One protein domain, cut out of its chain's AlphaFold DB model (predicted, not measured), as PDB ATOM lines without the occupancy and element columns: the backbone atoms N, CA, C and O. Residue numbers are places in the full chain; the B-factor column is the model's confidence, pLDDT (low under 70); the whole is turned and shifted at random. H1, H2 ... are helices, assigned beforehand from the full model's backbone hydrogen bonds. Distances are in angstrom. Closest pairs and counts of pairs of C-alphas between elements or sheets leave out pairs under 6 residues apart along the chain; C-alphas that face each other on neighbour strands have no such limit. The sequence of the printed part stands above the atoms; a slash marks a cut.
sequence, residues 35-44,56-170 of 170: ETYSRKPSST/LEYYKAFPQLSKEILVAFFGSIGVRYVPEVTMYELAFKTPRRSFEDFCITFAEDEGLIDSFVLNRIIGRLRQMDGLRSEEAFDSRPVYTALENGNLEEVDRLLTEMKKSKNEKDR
ATOM      1  N   GLU A  35      29.365 -18.348  -6.676       88.19
ATOM      2  CA  GLU A  35      30.093 -17.957  -5.471       88.19
ATOM      3  C   GLU A  35      31.140 -16.895  -5.799       88.19
ATOM      4  O   GLU A  35      31.885 -17.008  -6.770       88.19
ATOM      5  N   THR A  36      31.216 -15.859  -4.967       82.19
ATOM      6  CA  THR A  36      32.237 -14.814  -5.122       82.19
ATOM      7  C   THR A  36      33.526 -15.123  -4.370       82.19
ATOM      8  O   THR A  36      34.504 -14.388  -4.498       82.19
ATOM      9  N   TYR A  37      33.512 -16.167  -3.529       79.00
ATOM     10  CA  TYR A  37      34.587 -16.543  -2.606       79.00
ATOM     11  C   TYR A  37      35.112 -15.384  -1.742       79.00
ATOM     12  O   TYR A  37      36.233 -15.441  -1.226       79.00
ATOM     13  N   SER A  38      34.313 -14.325  -1.563       71.31
ATOM     14  CA  SER A  38      34.753 -13.144  -0.833       71.31
ATOM     15  C   SER A  38      34.990 -13.483   0.636       71.31
ATOM     16  O   SER A  38      34.093 -13.937   1.347       71.31
ATOM     17  N   ARG A  39      36.224 -13.249   1.090       66.44
ATOM     18  CA  ARG A  39      36.632 -13.352   2.501       66.44
ATOM     19  C   ARG A  39      36.570 -12.007   3.221       66.44
ATOM     20  O   ARG A  39      36.988 -11.915   4.374       66.44
ATOM     21  N   LYS A  40      36.110 -10.953   2.539       68.62
ATOM     22  CA  LYS A  40      36.030  -9.618   3.127       68.62
ATOM     23  C   LYS A  40      34.916  -9.586   4.180       68.62
ATOM     24  O   LYS A  40      33.854 -10.166   3.942       68.62
ATOM     25  N   PRO A  41      35.139  -8.934   5.332       61.00
ATOM     26  CA  PRO A  41      34.074  -8.716   6.296       61.00
ATOM     27  C   PRO A  41      32.988  -7.831   5.677       61.00
ATOM     28  O   PRO A  41      33.273  -6.992   4.817       61.00
ATOM     29  N   SER A  42      31.744  -8.027   6.116       63.03
ATOM     30  CA  SER A  42      30.642  -7.166   5.703       63.03
ATOM     31  C   SER A  42      30.932  -5.729   6.130       63.03
ATOM     32  O   SER A  42      31.154  -5.463   7.310       63.03
ATOM     33  N   SER A  43      30.951  -4.813   5.171       66.94
ATOM     34  CA  SER A  43      31.102  -3.381   5.405       66.94
ATOM     35  C   SER A  43      30.270  -2.586   4.408       66.94
ATOM     36  O   SER A  43      29.662  -3.156   3.491       66.94
ATOM     37  N   THR A  44      30.248  -1.273   4.605       70.56
ATOM     38  CA  THR A  44      29.641  -0.324   3.682       70.56
ATOM     39  C   THR A  44      30.627   0.025   2.567       70.56
ATOM     40  O   THR A  44      31.803   0.262   2.847       70.56
ATOM     41  N   LEU A  56      27.783  -3.386 -25.112       85.00
ATOM     42  CA  LEU A  56      27.061  -4.620 -24.759       85.00
ATOM     43  C   LEU A  56      27.417  -5.821 -25.652       85.00
ATOM     44  O   LEU A  56      27.563  -6.936 -25.160       85.00
ATOM     45  N   GLU A  57      27.589  -5.595 -26.953       87.12
ATOM     46  CA  GLU A  57      27.904  -6.655 -27.917       87.12
ATOM     47  C   GLU A  57      29.254  -7.333 -27.639       87.12
ATOM     48  O   GLU A  57      29.393  -8.536 -27.854       87.12
ATOM     49  N   TYR A  58      30.219  -6.607 -27.066       85.69
ATOM     50  CA  TYR A  58      31.473  -7.197 -26.595       85.69
ATOM     51  C   TYR A  58      31.208  -8.221 -25.482       85.69
ATOM     52  O   TYR A  58      31.670  -9.356 -25.538       85.69
ATOM     53  N   TYR A  59      30.395  -7.855 -24.495       83.19
ATOM     54  CA  TYR A  59      30.065  -8.727 -23.367       83.19
ATOM     55  C   TYR A  59      29.206  -9.931 -23.768       83.19
ATOM     56  O   TYR A  59      29.371 -11.018 -23.208       83.19
ATOM     57  N   LYS A  60      28.339  -9.772 -24.775       83.62
ATOM     58  CA  LYS A  60      27.581 -10.883 -25.369       83.62
ATOM     59  C   LYS A  60      28.480 -11.878 -26.098       83.62
ATOM     60  O   LYS A  60      28.224 -13.076 -26.022       83.62
ATOM     61  N   ALA A  61      29.534 -11.403 -26.764       87.19
ATOM     62  CA  ALA A  61      30.514 -12.266 -27.422       87.19
ATOM     63  C   ALA A  61      31.362 -13.074 -26.420       87.19
ATOM     64  O   ALA A  61      31.829 -14.163 -26.747       87.19
ATOM     65  N   PHE A  62      31.515 -12.578 -25.186       85.81
ATOM     66  CA  PHE A  62      32.292 -13.220 -24.121       85.81
ATOM     67  C   PHE A  62      31.445 -13.448 -22.853       85.81
ATOM     68  O   PHE A  62      31.662 -12.803 -21.823       85.81
ATOM     69  N   PRO A  63      30.485 -14.393 -22.872       84.94
ATOM     70  CA  PRO A  63      29.554 -14.601 -21.759       84.94
ATOM     71  C   PRO A  63      30.246 -15.051 -20.464       84.94
ATOM     72  O   PRO A  63      29.789 -14.715 -19.373       84.94
ATOM     73  N   GLN A  64      31.357 -15.786 -20.568       86.62
ATOM     74  CA  GLN A  64      32.142 -16.212 -19.409       86.62
ATOM     75  C   GLN A  64      32.839 -15.024 -18.730       86.62
ATOM     76  O   GLN A  64      32.734 -14.864 -17.517       86.62
ATOM     77  N   LEU A  65      33.446 -14.134 -19.524       85.75
ATOM     78  CA  LEU A  65      34.062 -12.901 -19.031       85.75
ATOM     79  C   LEU A  65      33.032 -12.020 -18.311       85.75
ATOM     80  O   LEU A  65      33.291 -11.506 -17.229       85.75
ATOM     81  N   SER A  66      31.830 -11.892 -18.874       86.88
ATOM     82  CA  SER A  66      30.734 -11.127 -18.269       86.88
ATOM     83  C   SER A  66      30.342 -11.640 -16.878       86.88
ATOM     84  O   SER A  66      30.110 -10.845 -15.965       86.88
ATOM     85  N   LYS A  67      30.315 -12.966 -16.687       88.38
ATOM     86  CA  LYS A  67      30.062 -13.591 -15.379       88.38
ATOM     87  C   LYS A  67      31.207 -13.350 -14.398       88.38
ATOM     88  O   LYS A  67      30.951 -13.020 -13.244       88.38
ATOM     89  N   GLU A  68      32.450 -13.478 -14.848       87.12
ATOM     90  CA  GLU A  68      33.637 -13.231 -14.019       87.12
ATOM     91  C   GLU A  68      33.712 -11.776 -13.545       87.12
ATOM     92  O   GLU A  68      34.031 -11.517 -12.386       87.12
ATOM     93  N   ILE A  69      33.320 -10.828 -14.398       86.62
ATOM     94  CA  ILE A  69      33.204  -9.415 -14.030       86.62
ATOM     95  C   ILE A  69      32.147  -9.220 -12.932       86.62
ATOM     96  O   ILE A  69      32.420  -8.539 -11.944       86.62
ATOM     97  N   LEU A  70      30.966  -9.843 -13.045       88.56
ATOM     98  CA  LEU A  70      29.957  -9.797 -11.976       88.56
ATOM     99  C   LEU A  70      30.477 -10.403 -10.668       88.56
ATOM    100  O   LEU A  70      30.275  -9.825  -9.599       88.56
ATOM    101  N   VAL A  71      31.166 -11.543 -10.741       88.38
ATOM    102  CA  VAL A  71      31.799 -12.186  -9.581       88.38
ATOM    103  C   VAL A  71      32.793 -11.238  -8.910       88.38
ATOM    104  O   VAL A  71      32.747 -11.074  -7.689       88.38
ATOM    105  N   ALA A  72      33.640 -10.567  -9.692       85.62
ATOM    106  CA  ALA A  72      34.590  -9.587  -9.185       85.62
ATOM    107  C   ALA A  72      33.879  -8.398  -8.519       85.62
ATOM    108  O   ALA A  72      34.252  -8.012  -7.411       85.62
ATOM    109  N   PHE A  73      32.820  -7.864  -9.134       87.25
ATOM    110  CA  PHE A  73      32.035  -6.767  -8.568       87.25
ATOM    111  C   PHE A  73      31.405  -7.117  -7.225       87.25
ATOM    112  O   PHE A  73      31.690  -6.460  -6.222       87.25
ATOM    113  N   PHE A  74      30.596  -8.174  -7.176       87.88
ATOM    114  CA  PHE A  74      29.935  -8.598  -5.943       87.88
ATOM    115  C   PHE A  74      30.952  -9.040  -4.880       87.88
ATOM    116  O   PHE A  74      30.809  -8.706  -3.703       87.88
ATOM    117  N   GLY A  75      32.033  -9.707  -5.286       85.75
ATOM    118  CA  GLY A  75      33.111 -10.091  -4.379       85.75
ATOM    119  C   GLY A  75      33.839  -8.887  -3.779       85.75
ATOM    120  O   GLY A  75      34.180  -8.905  -2.589       85.75
ATOM    121  N   SER A  76      34.029  -7.822  -4.567       83.19
ATOM    122  CA  SER A  76      34.715  -6.597  -4.137       83.19
ATOM    123  C   SER A  76      34.026  -5.910  -2.959       83.19
ATOM    124  O   SER A  76      34.740  -5.423  -2.077       83.19
ATOM    125  N   ILE A  77      32.689  -5.968  -2.917       82.69
ATOM    126  CA  ILE A  77      31.826  -5.384  -1.884       82.69
ATOM    127  C   ILE A  77      31.446  -6.382  -0.777       82.69
ATOM    128  O   ILE A  77      30.534  -6.122  -0.007       82.69
ATOM    129  N   GLY A  78      32.079  -7.555  -0.689       83.69
ATOM    130  CA  GLY A  78      31.808  -8.517   0.395       83.69
ATOM    131  C   GLY A  78      30.487  -9.293   0.270       83.69
ATOM    132  O   GLY A  78      30.042  -9.943   1.219       83.69
ATOM    133  N   VAL A  79      29.841  -9.262  -0.897       88.12
ATOM    134  CA  VAL A  79      28.678 -10.110  -1.182       88.12
ATOM    135  C   VAL A  79      29.157 -11.514  -1.535       88.12
ATOM    136  O   VAL A  79      30.099 -11.657  -2.305       88.12
ATOM    137  N   ARG A  80      28.519 -12.554  -0.981       87.94
ATOM    138  CA  ARG A  80      28.960 -13.962  -1.089       87.94
ATOM    139  C   ARG A  80      28.550 -14.664  -2.382       87.94
ATOM    140  O   ARG A  80      29.206 -15.623  -2.782       87.94
ATOM    141  N   TYR A  81      27.464 -14.220  -3.005       90.62
ATOM    142  CA  TYR A  81      26.918 -14.842  -4.207       90.62
ATOM    143  C   TYR A  81      26.493 -13.786  -5.219       90.62
ATOM    144  O   TYR A  81      25.925 -12.766  -4.840       90.62
ATOM    145  N   VAL A  82      26.706 -14.063  -6.500       91.06
ATOM    146  CA  VAL A  82      26.118 -13.281  -7.589       91.06
ATOM    147  C   VAL A  82      24.635 -13.656  -7.702       91.06
ATOM    148  O   VAL A  82      24.339 -14.844  -7.864       91.06
ATOM    149  N   PRO A  83      23.705 -12.687  -7.601       90.12
ATOM    150  CA  PRO A  83      22.279 -12.935  -7.784       90.12
ATOM    151  C   PRO A  83      21.975 -13.542  -9.157       90.12
ATOM    152  O   PRO A  83      22.559 -13.122 -10.151       90.12
ATOM    153  N   GLU A  84      21.019 -14.470  -9.241       89.44
ATOM    154  CA  GLU A  84      20.600 -15.024 -10.541       89.44
ATOM    155  C   GLU A  84      20.152 -13.909 -11.482       89.44
ATOM    156  O   GLU A  84      20.663 -13.789 -12.597       89.44
ATOM    157  N   VAL A  85      19.282 -13.031 -10.980       86.94
ATOM    158  CA  VAL A  85      18.647 -11.981 -11.777       86.94
ATOM    159  C   VAL A  85      19.653 -11.084 -12.507       86.94
ATOM    160  O   VAL A  85      19.388 -10.661 -13.627       86.94
ATOM    161  N   THR A  86      20.843 -10.847 -11.942       88.75
ATOM    162  CA  THR A  86      21.879 -10.047 -12.614       88.75
ATOM    163  C   THR A  86      22.567 -10.816 -13.738       88.75
ATOM    164  O   THR A  86      22.963 -10.214 -14.730       88.75
ATOM    165  N   MET A  87      22.652 -12.146 -13.644       88.25
ATOM    166  CA  MET A  87      23.094 -12.999 -14.750       88.25
ATOM    167  C   MET A  87      22.050 -13.066 -15.864       88.25
ATOM    168  O   MET A  87      22.423 -13.066 -17.036       88.25
ATOM    169  N   TYR A  88      20.756 -13.103 -15.526       86.31
ATOM    170  CA  TYR A  88      19.684 -13.006 -16.519       86.31
ATOM    171  C   TYR A  88      19.769 -11.694 -17.308       86.31
ATOM    172  O   TYR A  88      19.658 -11.679 -18.536       86.31
ATOM    173  N   GLU A  89      20.012 -10.587 -16.612       86.56
ATOM    174  CA  GLU A  89      20.105  -9.272 -17.232       86.56
ATOM    175  C   GLU A  89      21.276  -9.114 -18.207       86.56
ATOM    176  O   GLU A  89      21.187  -8.253 -19.081       86.56
ATOM    177  N   LEU A  90      22.322  -9.949 -18.138       86.75
ATOM    178  CA  LEU A  90      23.459  -9.898 -19.071       86.75
ATOM    179  C   LEU A  90      23.055 -10.084 -20.542       86.75
ATOM    180  O   LEU A  90      23.783  -9.669 -21.442       86.75
ATOM    181  N   ALA A  91      21.887 -10.674 -20.811       84.38
ATOM    182  CA  ALA A  91      21.344 -10.749 -22.167       84.38
ATOM    183  C   ALA A  91      20.964  -9.365 -22.736       84.38
ATOM    184  O   ALA A  91      20.930  -9.174 -23.955       84.38
ATOM    185  N   PHE A  92      20.696  -8.392 -21.862       85.00
ATOM    186  CA  PHE A  92      20.125  -7.087 -22.204       85.00
ATOM    187  C   PHE A  92      20.961  -5.897 -21.706       85.00
ATOM    188  O   PHE A  92      20.777  -4.781 -22.191       85.00
ATOM    189  N   LYS A  93      21.857  -6.108 -20.738       86.88
ATOM    190  CA  LYS A  93      22.623  -5.072 -20.035       86.88
ATOM    191  C   LYS A  93      24.088  -5.475 -19.884       86.88
ATOM    192  O   LYS A  93      24.435  -6.651 -19.921       86.88
ATOM    193  N   THR A  94      24.959  -4.479 -19.716       87.06
ATOM    194  CA  THR A  94      26.370  -4.727 -19.394       87.06
ATOM    195  C   THR A  94      26.493  -5.241 -17.954       87.06
ATOM    196  O   THR A  94      25.665  -4.875 -17.113       87.06
ATOM    197  N   PRO A  95      27.537  -6.028 -17.626       87.00
ATOM    198  CA  PRO A  95      27.775  -6.499 -16.259       87.00
ATOM    199  C   PRO A  95      27.757  -5.372 -15.224       87.00
ATOM    200  O   PRO A  95      27.158  -5.505 -14.159       87.00
ATOM    201  N   ARG A  96      28.361  -4.228 -15.571       85.81
ATOM    202  CA  ARG A  96      28.378  -3.032 -14.727       85.81
ATOM    203  C   ARG A  96      26.968  -2.531 -14.436       85.81
ATOM    204  O   ARG A  96      26.618  -2.353 -13.276       85.81
ATOM    205  N   ARG A  97      26.150  -2.348 -15.473       84.75
ATOM    206  CA  ARG A  97      24.793  -1.819 -15.315       84.75
ATOM    207  C   ARG A  97      23.895  -2.768 -14.526       84.75
ATOM    208  O   ARG A  97      23.137  -2.306 -13.688       84.75
ATOM    209  N   SER A  98      24.015  -4.078 -14.742       87.25
ATOM    210  CA  SER A  98      23.301  -5.082 -13.943       87.25
ATOM    211  C   SER A  98      23.695  -5.059 -12.469       87.25
ATOM    212  O   SER A  98      22.844  -5.153 -11.586       87.25
ATOM    213  N   PHE A  99      24.987  -4.900 -12.184       87.94
ATOM    214  CA  PHE A  99      25.477  -4.754 -10.818       87.94
ATOM    215  C   PHE A  99      24.980  -3.458 -10.158       87.94
ATOM    216  O   PHE A  99      24.466  -3.498  -9.042       87.94
ATOM    217  N   GLU A 100      25.098  -2.322 -10.845       84.88
ATOM    218  CA  GLU A 100      24.651  -1.017 -10.347       84.88
ATOM    219  C   GLU A 100      23.138  -0.997 -10.112       84.88
ATOM    220  O   GLU A 100      22.705  -0.611  -9.028       84.88
ATOM    221  N   ASP A 101      22.338  -1.473 -11.071       84.56
ATOM    222  CA  ASP A 101      20.879  -1.548 -10.948       84.56
ATOM    223  C   ASP A 101      20.477  -2.408  -9.738       84.56
ATOM    224  O   ASP A 101      19.602  -2.010  -8.966       84.56
ATOM    225  N   PHE A 102      21.141  -3.550  -9.520       87.12
ATOM    226  CA  PHE A 102      20.892  -4.401  -8.355       87.12
ATOM    227  C   PHE A 102      21.226  -3.690  -7.040       87.12
ATOM    228  O   PHE A 102      20.396  -3.640  -6.132       87.12
ATOM    229  N   CYS A 103      22.423  -3.112  -6.941       84.81
ATOM    230  CA  CYS A 103      22.863  -2.401  -5.745       84.81
ATOM    231  C   CYS A 103      21.964  -1.199  -5.437       84.81
ATOM    232  O   CYS A 103      21.580  -1.018  -4.291       84.81
ATOM    233  N   ILE A 104      21.575  -0.413  -6.444       81.06
ATOM    234  CA  ILE A 104      20.686   0.748  -6.283       81.06
ATOM    235  C   ILE A 104      19.283   0.320  -5.854       81.06
ATOM    236  O   ILE A 104      18.657   0.998  -5.041       81.06
ATOM    237  N   THR A 105      18.779  -0.794  -6.390       81.50
ATOM    238  CA  THR A 105      17.439  -1.292  -6.052       81.50
ATOM    239  C   THR A 105      17.341  -1.690  -4.578       81.50
ATOM    240  O   THR A 105      16.302  -1.479  -3.955       81.50
ATOM    241  N   PHE A 106      18.422  -2.238  -4.020       79.56
ATOM    242  CA  PHE A 106      18.437  -2.846  -2.688       79.56
ATOM    243  C   PHE A 106      19.291  -2.109  -1.647       79.56
ATOM    244  O   PHE A 106      19.411  -2.584  -0.520       79.56
ATOM    245  N   ALA A 107      19.880  -0.966  -1.995       72.81
ATOM    246  CA  ALA A 107      20.555  -0.101  -1.035       72.81
ATOM    247  C   ALA A 107      19.526   0.595  -0.128       72.81
ATOM    248  O   ALA A 107      18.515   1.118  -0.605       72.81
ATOM    249  N   GLU A 108      19.798   0.612   1.179       64.00
ATOM    250  CA  GLU A 108      18.963   1.314   2.162       64.00
ATOM    251  C   GLU A 108      19.100   2.838   2.021       64.00
ATOM    252  O   GLU A 108      18.090   3.543   2.058       64.00
ATOM    253  N   ASP A 109      20.320   3.325   1.750       61.03
ATOM    254  CA  ASP A 109      20.660   4.747   1.643       61.03
ATOM    255  C   ASP A 109      21.383   5.104   0.334       61.03
ATOM    256  O   ASP A 109      22.082   4.297  -0.285       61.03
ATOM    257  N   GLU A 110      21.225   6.360  -0.094       56.59
ATOM    258  CA  GLU A 110      21.775   6.885  -1.347       56.59
ATOM    259  C   GLU A 110      23.317   6.848  -1.370       56.59
ATOM    260  O   GLU A 110      23.981   7.800  -0.970       56.59
ATOM    261  N   GLY A 111      23.882   5.769  -1.916       56.25
ATOM    262  CA  GLY A 111      25.317   5.636  -2.194       56.25
ATOM    263  C   GLY A 111      26.103   4.798  -1.186       56.25
ATOM    264  O   GLY A 111      27.288   4.568  -1.413       56.25
ATOM    265  N   LEU A 112      25.455   4.302  -0.128       64.50
ATOM    266  CA  LEU A 112      26.067   3.410   0.852       64.50
ATOM    267  C   LEU A 112      25.478   2.008   0.706       64.50
ATOM    268  O   LEU A 112      24.318   1.755   1.023       64.50
ATOM    269  N   ILE A 113      26.297   1.088   0.200       72.62
ATOM    270  CA  ILE A 113      25.902  -0.306   0.010       72.62
ATOM    271  C   ILE A 113      26.290  -1.100   1.252       72.62
ATOM    272  O   ILE A 113      27.477  -1.354   1.459       72.62
ATOM    273  N   ASP A 114      25.310  -1.532   2.048       82.38
ATOM    274  CA  ASP A 114      25.545  -2.503   3.117       82.38
ATOM    275  C   ASP A 114      25.512  -3.935   2.561       82.38
ATOM    276  O   ASP A 114      24.472  -4.514   2.226       82.38
ATOM    277  N   SER A 115      26.695  -4.533   2.495       83.94
ATOM    278  CA  SER A 115      26.888  -5.921   2.086       83.94
ATOM    279  C   SER A 115      26.176  -6.944   2.978       83.94
ATOM    280  O   SER A 115      25.816  -8.020   2.496       83.94
ATOM    281  N   PHE A 116      25.922  -6.651   4.256       85.69
ATOM    282  CA  PHE A 116      25.116  -7.503   5.130       85.69
ATOM    283  C   PHE A 116      23.658  -7.550   4.663       85.69
ATOM    284  O   PHE A 116      23.095  -8.639   4.505       85.69
ATOM    285  N   VAL A 117      23.073  -6.389   4.368       84.88
ATOM    286  CA  VAL A 117      21.706  -6.272   3.842       84.88
ATOM    287  C   VAL A 117      21.596  -6.959   2.482       84.88
ATOM    288  O   VAL A 117      20.722  -7.809   2.295       84.88
ATOM    289  N   LEU A 118      22.543  -6.708   1.570       87.75
ATOM    290  CA  LEU A 118      22.568  -7.382   0.268       87.75
ATOM    291  C   LEU A 118      22.671  -8.904   0.405       87.75
ATOM    292  O   LEU A 118      21.926  -9.625  -0.253       87.75
ATOM    293  N   ASN A 119      23.528  -9.421   1.290       88.88
ATOM    294  CA  ASN A 119      23.620 -10.864   1.531       88.88
ATOM    295  C   ASN A 119      22.304 -11.449   2.084       88.88
ATOM    296  O   ASN A 119      21.936 -12.566   1.716       88.88
ATOM    297  N   ARG A 120      21.561 -10.712   2.926       90.00
ATOM    298  CA  ARG A 120      20.232 -11.135   3.412       90.00
ATOM    299  C   ARG A 120      19.187 -11.164   2.297       90.00
ATOM    300  O   ARG A 120      18.371 -12.084   2.261       90.00
ATOM    301  N   ILE A 121      19.204 -10.177   1.405       89.88
ATOM    302  CA  ILE A 121      18.318 -10.112   0.236       89.88
ATOM    303  C   ILE A 121      18.634 -11.262  -0.721       89.88
ATOM    304  O   ILE A 121      17.746 -12.026  -1.093       89.88
ATOM    305  N   ILE A 122      19.913 -11.468  -1.031       91.38
ATOM    306  CA  ILE A 122      20.389 -12.560  -1.886       91.38
ATOM    307  C   ILE A 122      20.046 -13.920  -1.285       91.38
ATOM    308  O   ILE A 122      19.628 -14.818  -2.009       91.38
ATOM    309  N   GLY A 123      20.147 -14.079   0.035       91.19
ATOM    310  CA  GLY A 123      19.716 -15.298   0.719       91.19
ATOM    311  C   GLY A 123      18.238 -15.626   0.486       91.19
ATOM    312  O   GLY A 123      17.899 -16.791   0.287       91.19
ATOM    313  N   ARG A 124      17.360 -14.618   0.453       92.06
ATOM    314  CA  ARG A 124      15.926 -14.792   0.167       92.06
ATOM    315  C   ARG A 124      15.658 -15.066  -1.305       92.06
ATOM    316  O   ARG A 124      14.883 -15.966  -1.609       92.06
ATOM    317  N   LEU A 125      16.355 -14.367  -2.202       91.00
ATOM    318  CA  LEU A 125      16.297 -14.647  -3.637       91.00
ATOM    319  C   LEU A 125      16.728 -16.088  -3.940       91.00
ATOM    320  O   LEU A 125      16.034 -16.787  -4.664       91.00
ATOM    321  N   ARG A 126      17.790 -16.588  -3.294       91.31
ATOM    322  CA  ARG A 126      18.209 -17.995  -3.405       91.31
ATOM    323  C   ARG A 126      17.146 -18.973  -2.918       91.31
ATOM    324  O   ARG A 126      16.956 -20.007  -3.545       91.31
ATOM    325  N   GLN A 127      16.473 -18.679  -1.804       90.81
ATOM    326  CA  GLN A 127      15.389 -19.535  -1.311       90.81
ATOM    327  C   GLN A 127      14.212 -19.568  -2.286       90.81
ATOM    328  O   GLN A 127      13.705 -20.643  -2.587       90.81
ATOM    329  N   MET A 128      13.806 -18.404  -2.792       90.25
ATOM    330  CA  MET A 128      12.762 -18.267  -3.803       90.25
ATOM    331  C   MET A 128      13.108 -19.040  -5.080       90.25
ATOM    332  O   MET A 128      12.302 -19.827  -5.559       90.25
ATOM    333  N   ASP A 129      14.318 -18.844  -5.606       88.88
ATOM    334  CA  ASP A 129      14.794 -19.533  -6.804       88.88
ATOM    335  C   ASP A 129      14.931 -21.044  -6.576       88.88
ATOM    336  O   ASP A 129      14.638 -21.823  -7.476       88.88
ATOM    337  N   GLY A 130      15.284 -21.480  -5.364       88.38
ATOM    338  CA  GLY A 130      15.236 -22.891  -4.982       88.38
ATOM    339  C   GLY A 130      13.835 -23.480  -5.156       88.38
ATOM    340  O   GLY A 130      13.682 -24.480  -5.848       88.38
ATOM    341  N   LEU A 131      12.804 -22.811  -4.634       87.06
ATOM    342  CA  LEU A 131      11.410 -23.239  -4.822       87.06
ATOM    343  C   LEU A 131      11.009 -23.230  -6.304       87.06
ATOM    344  O   LEU A 131      10.357 -24.156  -6.778       87.06
ATOM    345  N   ARG A 132      11.437 -22.203  -7.045       84.94
ATOM    346  CA  ARG A 132      11.094 -22.033  -8.462       84.94
ATOM    347  C   ARG A 132      11.781 -23.049  -9.376       84.94
ATOM    348  O   ARG A 132      11.280 -23.335 -10.458       84.94
ATOM    349  N   SER A 133      12.928 -23.585  -8.954       83.81
ATOM    350  CA  SER A 133      13.630 -24.658  -9.667       83.81
ATOM    351  C   SER A 133      12.873 -25.988  -9.649       83.81
ATOM    352  O   SER A 133      13.124 -26.841 -10.497       83.81
ATOM    353  N   GLU A 134      11.937 -26.144  -8.712       81.94
ATOM    354  CA  GLU A 134      11.126 -27.350  -8.549       81.94
ATOM    355  C   GLU A 134       9.737 -27.192  -9.183       81.94
ATOM    356  O   GLU A 134       9.270 -28.092  -9.874       81.94
ATOM    357  N   GLU A 135       9.098 -26.032  -9.005       79.44
ATOM    358  CA  GLU A 135       7.831 -25.679  -9.655       79.44
ATOM    359  C   GLU A 135       7.878 -24.207 -10.084       79.44
ATOM    360  O   GLU A 135       8.067 -23.314  -9.261       79.44
ATOM    361  N   ALA A 136       7.707 -23.926 -11.377       80.56
ATOM    362  CA  ALA A 136       7.744 -22.556 -11.875       80.56
ATOM    363  C   ALA A 136       6.514 -21.757 -11.397       80.56
ATOM    364  O   ALA A 136       5.379 -22.126 -11.689       80.56
ATOM    365  N   PHE A 137       6.735 -20.621 -10.733       82.50
ATOM    366  CA  PHE A 137       5.681 -19.710 -10.266       82.50
ATOM    367  C   PHE A 137       6.033 -18.242 -10.530       82.50
ATOM    368  O   PHE A 137       7.192 -17.902 -10.783       82.50
ATOM    369  N   ASP A 138       5.025 -17.369 -10.427       84.31
ATOM    370  CA  ASP A 138       5.205 -15.921 -10.535       84.31
ATOM    371  C   ASP A 138       5.956 -15.371  -9.315       84.31
ATOM    372  O   ASP A 138       5.422 -15.293  -8.206       84.31
ATOM    373  N   SER A 139       7.209 -14.971  -9.520       85.31
ATOM    374  CA  SER A 139       8.068 -14.463  -8.451       85.31
ATOM    375  C   SER A 139       8.001 -12.938  -8.276       85.31
ATOM    376  O   SER A 139       8.676 -12.390  -7.397       85.31
ATOM    377  N   ARG A 140       7.189 -12.221  -9.072       85.88
ATOM    378  CA  ARG A 140       7.015 -10.757  -8.971       85.88
ATOM    379  C   ARG A 140       6.567 -10.281  -7.582       85.88
ATOM    380  O   ARG A 140       7.069  -9.231  -7.165       85.88
ATOM    381  N   PRO A 141       5.694 -10.991  -6.834       87.75
ATOM    382  CA  PRO A 141       5.320 -10.574  -5.483       87.75
ATOM    383  C   PRO A 141       6.520 -10.504  -4.532       87.75
ATOM    384  O   PRO A 141       6.676  -9.524  -3.805       87.75
ATOM    385  N   VAL A 142       7.425 -11.488  -4.606       88.56
ATOM    386  CA  VAL A 142       8.640 -11.531  -3.778       88.56
ATOM    387  C   VAL A 142       9.600 -10.406  -4.164       88.56
ATOM    388  O   VAL A 142      10.093  -9.700  -3.287       88.56
ATOM    389  N   TYR A 143       9.812 -10.175  -5.465       85.38
ATOM    390  CA  TYR A 143      10.623  -9.046  -5.933       85.38
ATOM    391  C   TYR A 143      10.066  -7.701  -5.468       85.38
ATOM    392  O   TYR A 143      10.814  -6.869  -4.967       85.38
ATOM    393  N   THR A 144       8.751  -7.510  -5.564       85.56
ATOM    394  CA  THR A 144       8.088  -6.274  -5.133       85.56
ATOM    395  C   THR A 144       8.237  -6.053  -3.626       85.56
ATOM    396  O   THR A 144       8.473  -4.931  -3.183       85.56
ATOM    397  N   ALA A 145       8.119  -7.107  -2.817       87.12
ATOM    398  CA  ALA A 145       8.312  -7.011  -1.373       87.12
ATOM    399  C   ALA A 145       9.772  -6.681  -1.006       87.12
ATOM    400  O   ALA A 145      10.001  -5.805  -0.170       87.12
ATOM    401  N   LEU A 146      10.751  -7.294  -1.686       86.75
ATOM    402  CA  LEU A 146      12.178  -6.988  -1.512       86.75
ATOM    403  C   LEU A 146      12.522  -5.544  -1.906       86.75
ATOM    404  O   LEU A 146      13.230  -4.870  -1.166       86.75
ATOM    405  N   GLU A 147      11.997  -5.052  -3.029       83.25
ATOM    406  CA  GLU A 147      12.183  -3.665  -3.495       83.25
ATOM    407  C   GLU A 147      11.630  -2.624  -2.510       83.25
ATOM    408  O   GLU A 147      12.151  -1.512  -2.391       83.25
ATOM    409  N   ASN A 148      10.576  -2.985  -1.777       83.75
ATOM    410  CA  ASN A 148       9.998  -2.143  -0.732       83.75
ATOM    411  C   ASN A 148      10.704  -2.301   0.627       83.75
ATOM    412  O   ASN A 148      10.280  -1.674   1.596       83.75
ATOM    413  N   GLY A 149      11.741  -3.141   0.723       83.31
ATOM    414  CA  GLY A 149      12.425  -3.450   1.981       83.31
ATOM    415  C   GLY A 149      11.573  -4.251   2.974       83.31
ATOM    416  O   GLY A 149      11.941  -4.377   4.140       83.31
ATOM    417  N   ASN A 150      10.436  -4.807   2.543       87.94
ATOM    418  CA  ASN A 150       9.520  -5.543   3.411       87.94
ATOM    419  C   ASN A 150       9.949  -7.013   3.529       87.94
ATOM    420  O   ASN A 150       9.405  -7.902   2.874       87.94
ATOM    421  N   LEU A 151      10.966  -7.261   4.354       87.75
ATOM    422  CA  LEU A 151      11.533  -8.598   4.548       87.75
ATOM    423  C   LEU A 151      10.569  -9.573   5.241       87.75
ATOM    424  O   LEU A 151      10.640 -10.770   4.975       87.75
ATOM    425  N   GLU A 152       9.671  -9.078   6.094       89.94
ATOM    426  CA  GLU A 152       8.662  -9.908   6.768       89.94
ATOM    427  C   GLU A 152       7.661 -10.484   5.766       89.94
ATOM    428  O   GLU A 152       7.365 -11.679   5.789       89.94
ATOM    429  N   GLU A 153       7.198  -9.654   4.831       92.25
ATOM    430  CA  GLU A 153       6.318 -10.086   3.747       92.25
ATOM    431  C   GLU A 153       6.995 -11.119   2.843       92.25
ATOM    432  O   GLU A 153       6.376 -12.110   2.458       92.25
ATOM    433  N   VAL A 154       8.284 -10.937   2.544       91.38
ATOM    434  CA  VAL A 154       9.058 -11.926   1.781       91.38
ATOM    435  C   VAL A 154       9.088 -13.268   2.503       91.38
ATOM    436  O   VAL A 154       8.835 -14.304   1.889       91.38
ATOM    437  N   ASP A 155       9.366 -13.262   3.806       91.75
ATOM    438  CA  ASP A 155       9.446 -14.486   4.600       91.75
ATOM    439  C   ASP A 155       8.065 -15.178   4.699       91.75
ATOM    440  O   ASP A 155       7.985 -16.413   4.627       91.75
ATOM    441  N   ARG A 156       6.968 -14.406   4.759       94.69
ATOM    442  CA  ARG A 156       5.591 -14.923   4.670       94.69
ATOM    443  C   ARG A 156       5.323 -15.598   3.324       94.69
ATOM    444  O   ARG A 156       4.942 -16.768   3.314       94.69
ATOM    445  N   LEU A 157       5.572 -14.903   2.212       92.06
ATOM    446  CA  LEU A 157       5.343 -15.418   0.856       92.06
ATOM    447  C   LEU A 157       6.125 -16.714   0.606       92.06
ATOM    448  O   LEU A 157       5.566 -17.701   0.133       92.06
ATOM    449  N   LEU A 158       7.404 -16.756   0.995       90.75
ATOM    450  CA  LEU A 158       8.230 -17.961   0.870       90.75
ATOM    451  C   LEU A 158       7.700 -19.128   1.710       90.75
ATOM    452  O   LEU A 158       7.837 -20.289   1.318       90.75
ATOM    453  N   THR A 159       7.110 -18.843   2.870       90.88
ATOM    454  CA  THR A 159       6.515 -19.866   3.736       90.88
ATOM    455  C   THR A 159       5.222 -20.417   3.144       90.88
ATOM    456  O   THR A 159       5.022 -21.629   3.158       90.88
ATOM    457  N   GLU A 160       4.358 -19.556   2.606       89.94
ATOM    458  CA  GLU A 160       3.125 -19.962   1.922       89.94
ATOM    459  C   GLU A 160       3.434 -20.841   0.707       89.94
ATOM    460  O   GLU A 160       2.899 -21.944   0.604       89.94
ATOM    461  N   MET A 161       4.398 -20.437  -0.127       87.62
ATOM    462  CA  MET A 161       4.860 -21.226  -1.277       87.62
ATOM    463  C   MET A 161       5.372 -22.616  -0.861       87.62
ATOM    464  O   MET A 161       5.019 -23.622  -1.476       87.62
ATOM    465  N   LYS A 162       6.155 -22.700   0.226       86.38
ATOM    466  CA  LYS A 162       6.620 -23.983   0.787       86.38
ATOM    467  C   LYS A 162       5.472 -24.857   1.298       86.38
ATOM    468  O   LYS A 162       5.519 -26.074   1.142       86.38
ATOM    469  N   LYS A 163       4.457 -24.264   1.935       86.19
ATOM    470  CA  LYS A 163       3.297 -25.001   2.466       86.19
ATOM    471  C   LYS A 163       2.426 -25.563   1.351       86.19
ATOM    472  O   LYS A 163       2.145 -26.756   1.376       86.19
ATOM    473  N   SER A 164       2.074 -24.743   0.360       81.12
ATOM    474  CA  SER A 164       1.286 -25.186  -0.794       81.12
ATOM    475  C   SER A 164       1.954 -26.340  -1.539       81.12
ATOM    476  O   SER A 164       1.265 -27.230  -2.023       81.12
ATOM    477  N   LYS A 165       3.290 -26.370  -1.584       75.88
ATOM    478  CA  LYS A 165       4.049 -27.507  -2.115       75.88
ATOM    479  C   LYS A 165       3.857 -28.779  -1.279       75.88
ATOM    480  O   LYS A 165       3.432 -29.799  -1.805       75.88
ATOM    481  N   ASN A 166       4.095 -28.706   0.032       75.88
ATOM    482  CA  ASN A 166       3.959 -29.864   0.925       75.88
ATOM    483  C   ASN A 166       2.537 -30.454   0.955       75.88
ATOM    484  O   ASN A 166       2.371 -31.619   1.305       75.88
ATOM    485  N   GLU A 167       1.515 -29.653   0.650       74.62
ATOM    486  CA  GLU A 167       0.126 -30.109   0.530       74.62
ATOM    487  C   GLU A 167      -0.170 -30.793  -0.813       74.62
ATOM    488  O   GLU A 167      -1.027 -31.668  -0.846       74.62
ATOM    489  N   LYS A 168       0.539 -30.442  -1.897       64.12
ATOM    490  CA  LYS A 168       0.431 -31.114  -3.207       64.12
ATOM    491  C   LYS A 168       1.192 -32.445  -3.266       64.12
ATOM    492  O   LYS A 168       0.802 -33.319  -4.031       64.12
ATOM    493  N   ASP A 169       2.262 -32.585  -2.483       60.34
ATOM    494  CA  ASP A 169       3.099 -33.797  -2.426       60.34
ATOM    495  C   ASP A 169       2.541 -34.890  -1.479       60.34
ATOM    496  O   ASP A 169       3.182 -35.929  -1.288       60.34
ATOM    497  N   ARG A 170       1.379 -34.659  -0.850       54.84
ATOM    498  CA  ARG A 170       0.668 -35.601   0.036       54.84
ATOM    499  C   ARG A 170      -0.502 -36.267  -0.671       54.84
ATOM    500  O   ARG A 170      -0.713 -37.466  -0.386       54.84
TER     501      ARG A 170
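Overview. This is residues 35 to 44 and 56 to 170 of the 170 residues of an uncharacterized protein of uncultured Sulfurovum sp (UniProt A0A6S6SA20). Two groups of helices meet near the middle: the long helix H5 lies side by side with the hairpin of H6 and H7, and on the other side H2, H3 and H4 cross one another, with the short H1 at their far end. The end of H4 reaches the join, where it meets H5 and H6 about at right angles. The printed part has 125 residues with seven named helices, H1 to H7 in order along the chain, and no named strand; its class is all helix. It is compact, with a radius of gyration of the C-alphas of 15.6 A, and spans 48 by 33 by 25 A.

Along the chain. Find C-alpha 115 at (26.888, -5.921, 2.086); from there H5, residues 115 to 134, runs 28.6 A to C-alpha 134 at (11.126, -27.350, -8.549). Next come H6, residues 140 to 147, and H7, residues 151 to 168, which covers 26.3 A and ends at C-alpha 168 at (0.431, -31.114, -3.207). Before H5, look for H1 at residues 56 to 61, H2 at 63 to 76, 20.0 A long, H3 at 84 to 89, and H4 at 95 to 106, 16.9 A long.

Arrangement. Start at H4, the hub, which touches four other helices. It only just touches H5, with 3 pairs of C-alphas within 8 A, and is about perpendicular to it at 78 degrees; the closest C-alphas are those of Phe 106 and Leu 118, 6.8 A apart. It also only just touches H6, with 3 such pairs, the closest C-alphas being those of Thr 105 and Glu 147, 6.3 A apart. Look next at H7: it touches H5 at a shallow tilt of 18 degrees, the same way, closest at the C-alphas of Met 128 and Leu 158, 6.5 A. H6 and H7 form a helical hairpin and touch, closest at the C-alphas of Val 142 and Val 154, 5.6 A. Back at H4, H2 touches it at a steep tilt of 42 degrees, the same way, closest at the C-alphas of Leu 70 and Pro 95, 5.8 A. H3 touches H4 at a steep 55 degrees, opposite ways, closest at the C-alphas of Thr 86 and Ser 98, 5.3 A. H1 and H2 only just touch, with 3 pairs of C-alphas within 8 A, and only at the corner, closest at the C-alphas of Tyr 59 and Ser 66, 5.7 A. H2 and H7 are apart. In H1, H2, H3, H4, H6 and H7 every O i to N i+4 pair is within hydrogen-bond range; in H5 it is 15 of 16.

Size, cuts and confidence. The C-alphas of Tyr 58 and Arg 170, the two farthest apart, are 49.6 A apart. Residues 45 to 55 are not printed, and C-alphas 44 and 56 are 28.9 A apart across the cut. No link between named helices is long. Look for low confidence, pLDDT under 70, at residues 39 to 43, 108 to 112 and 168 to 170.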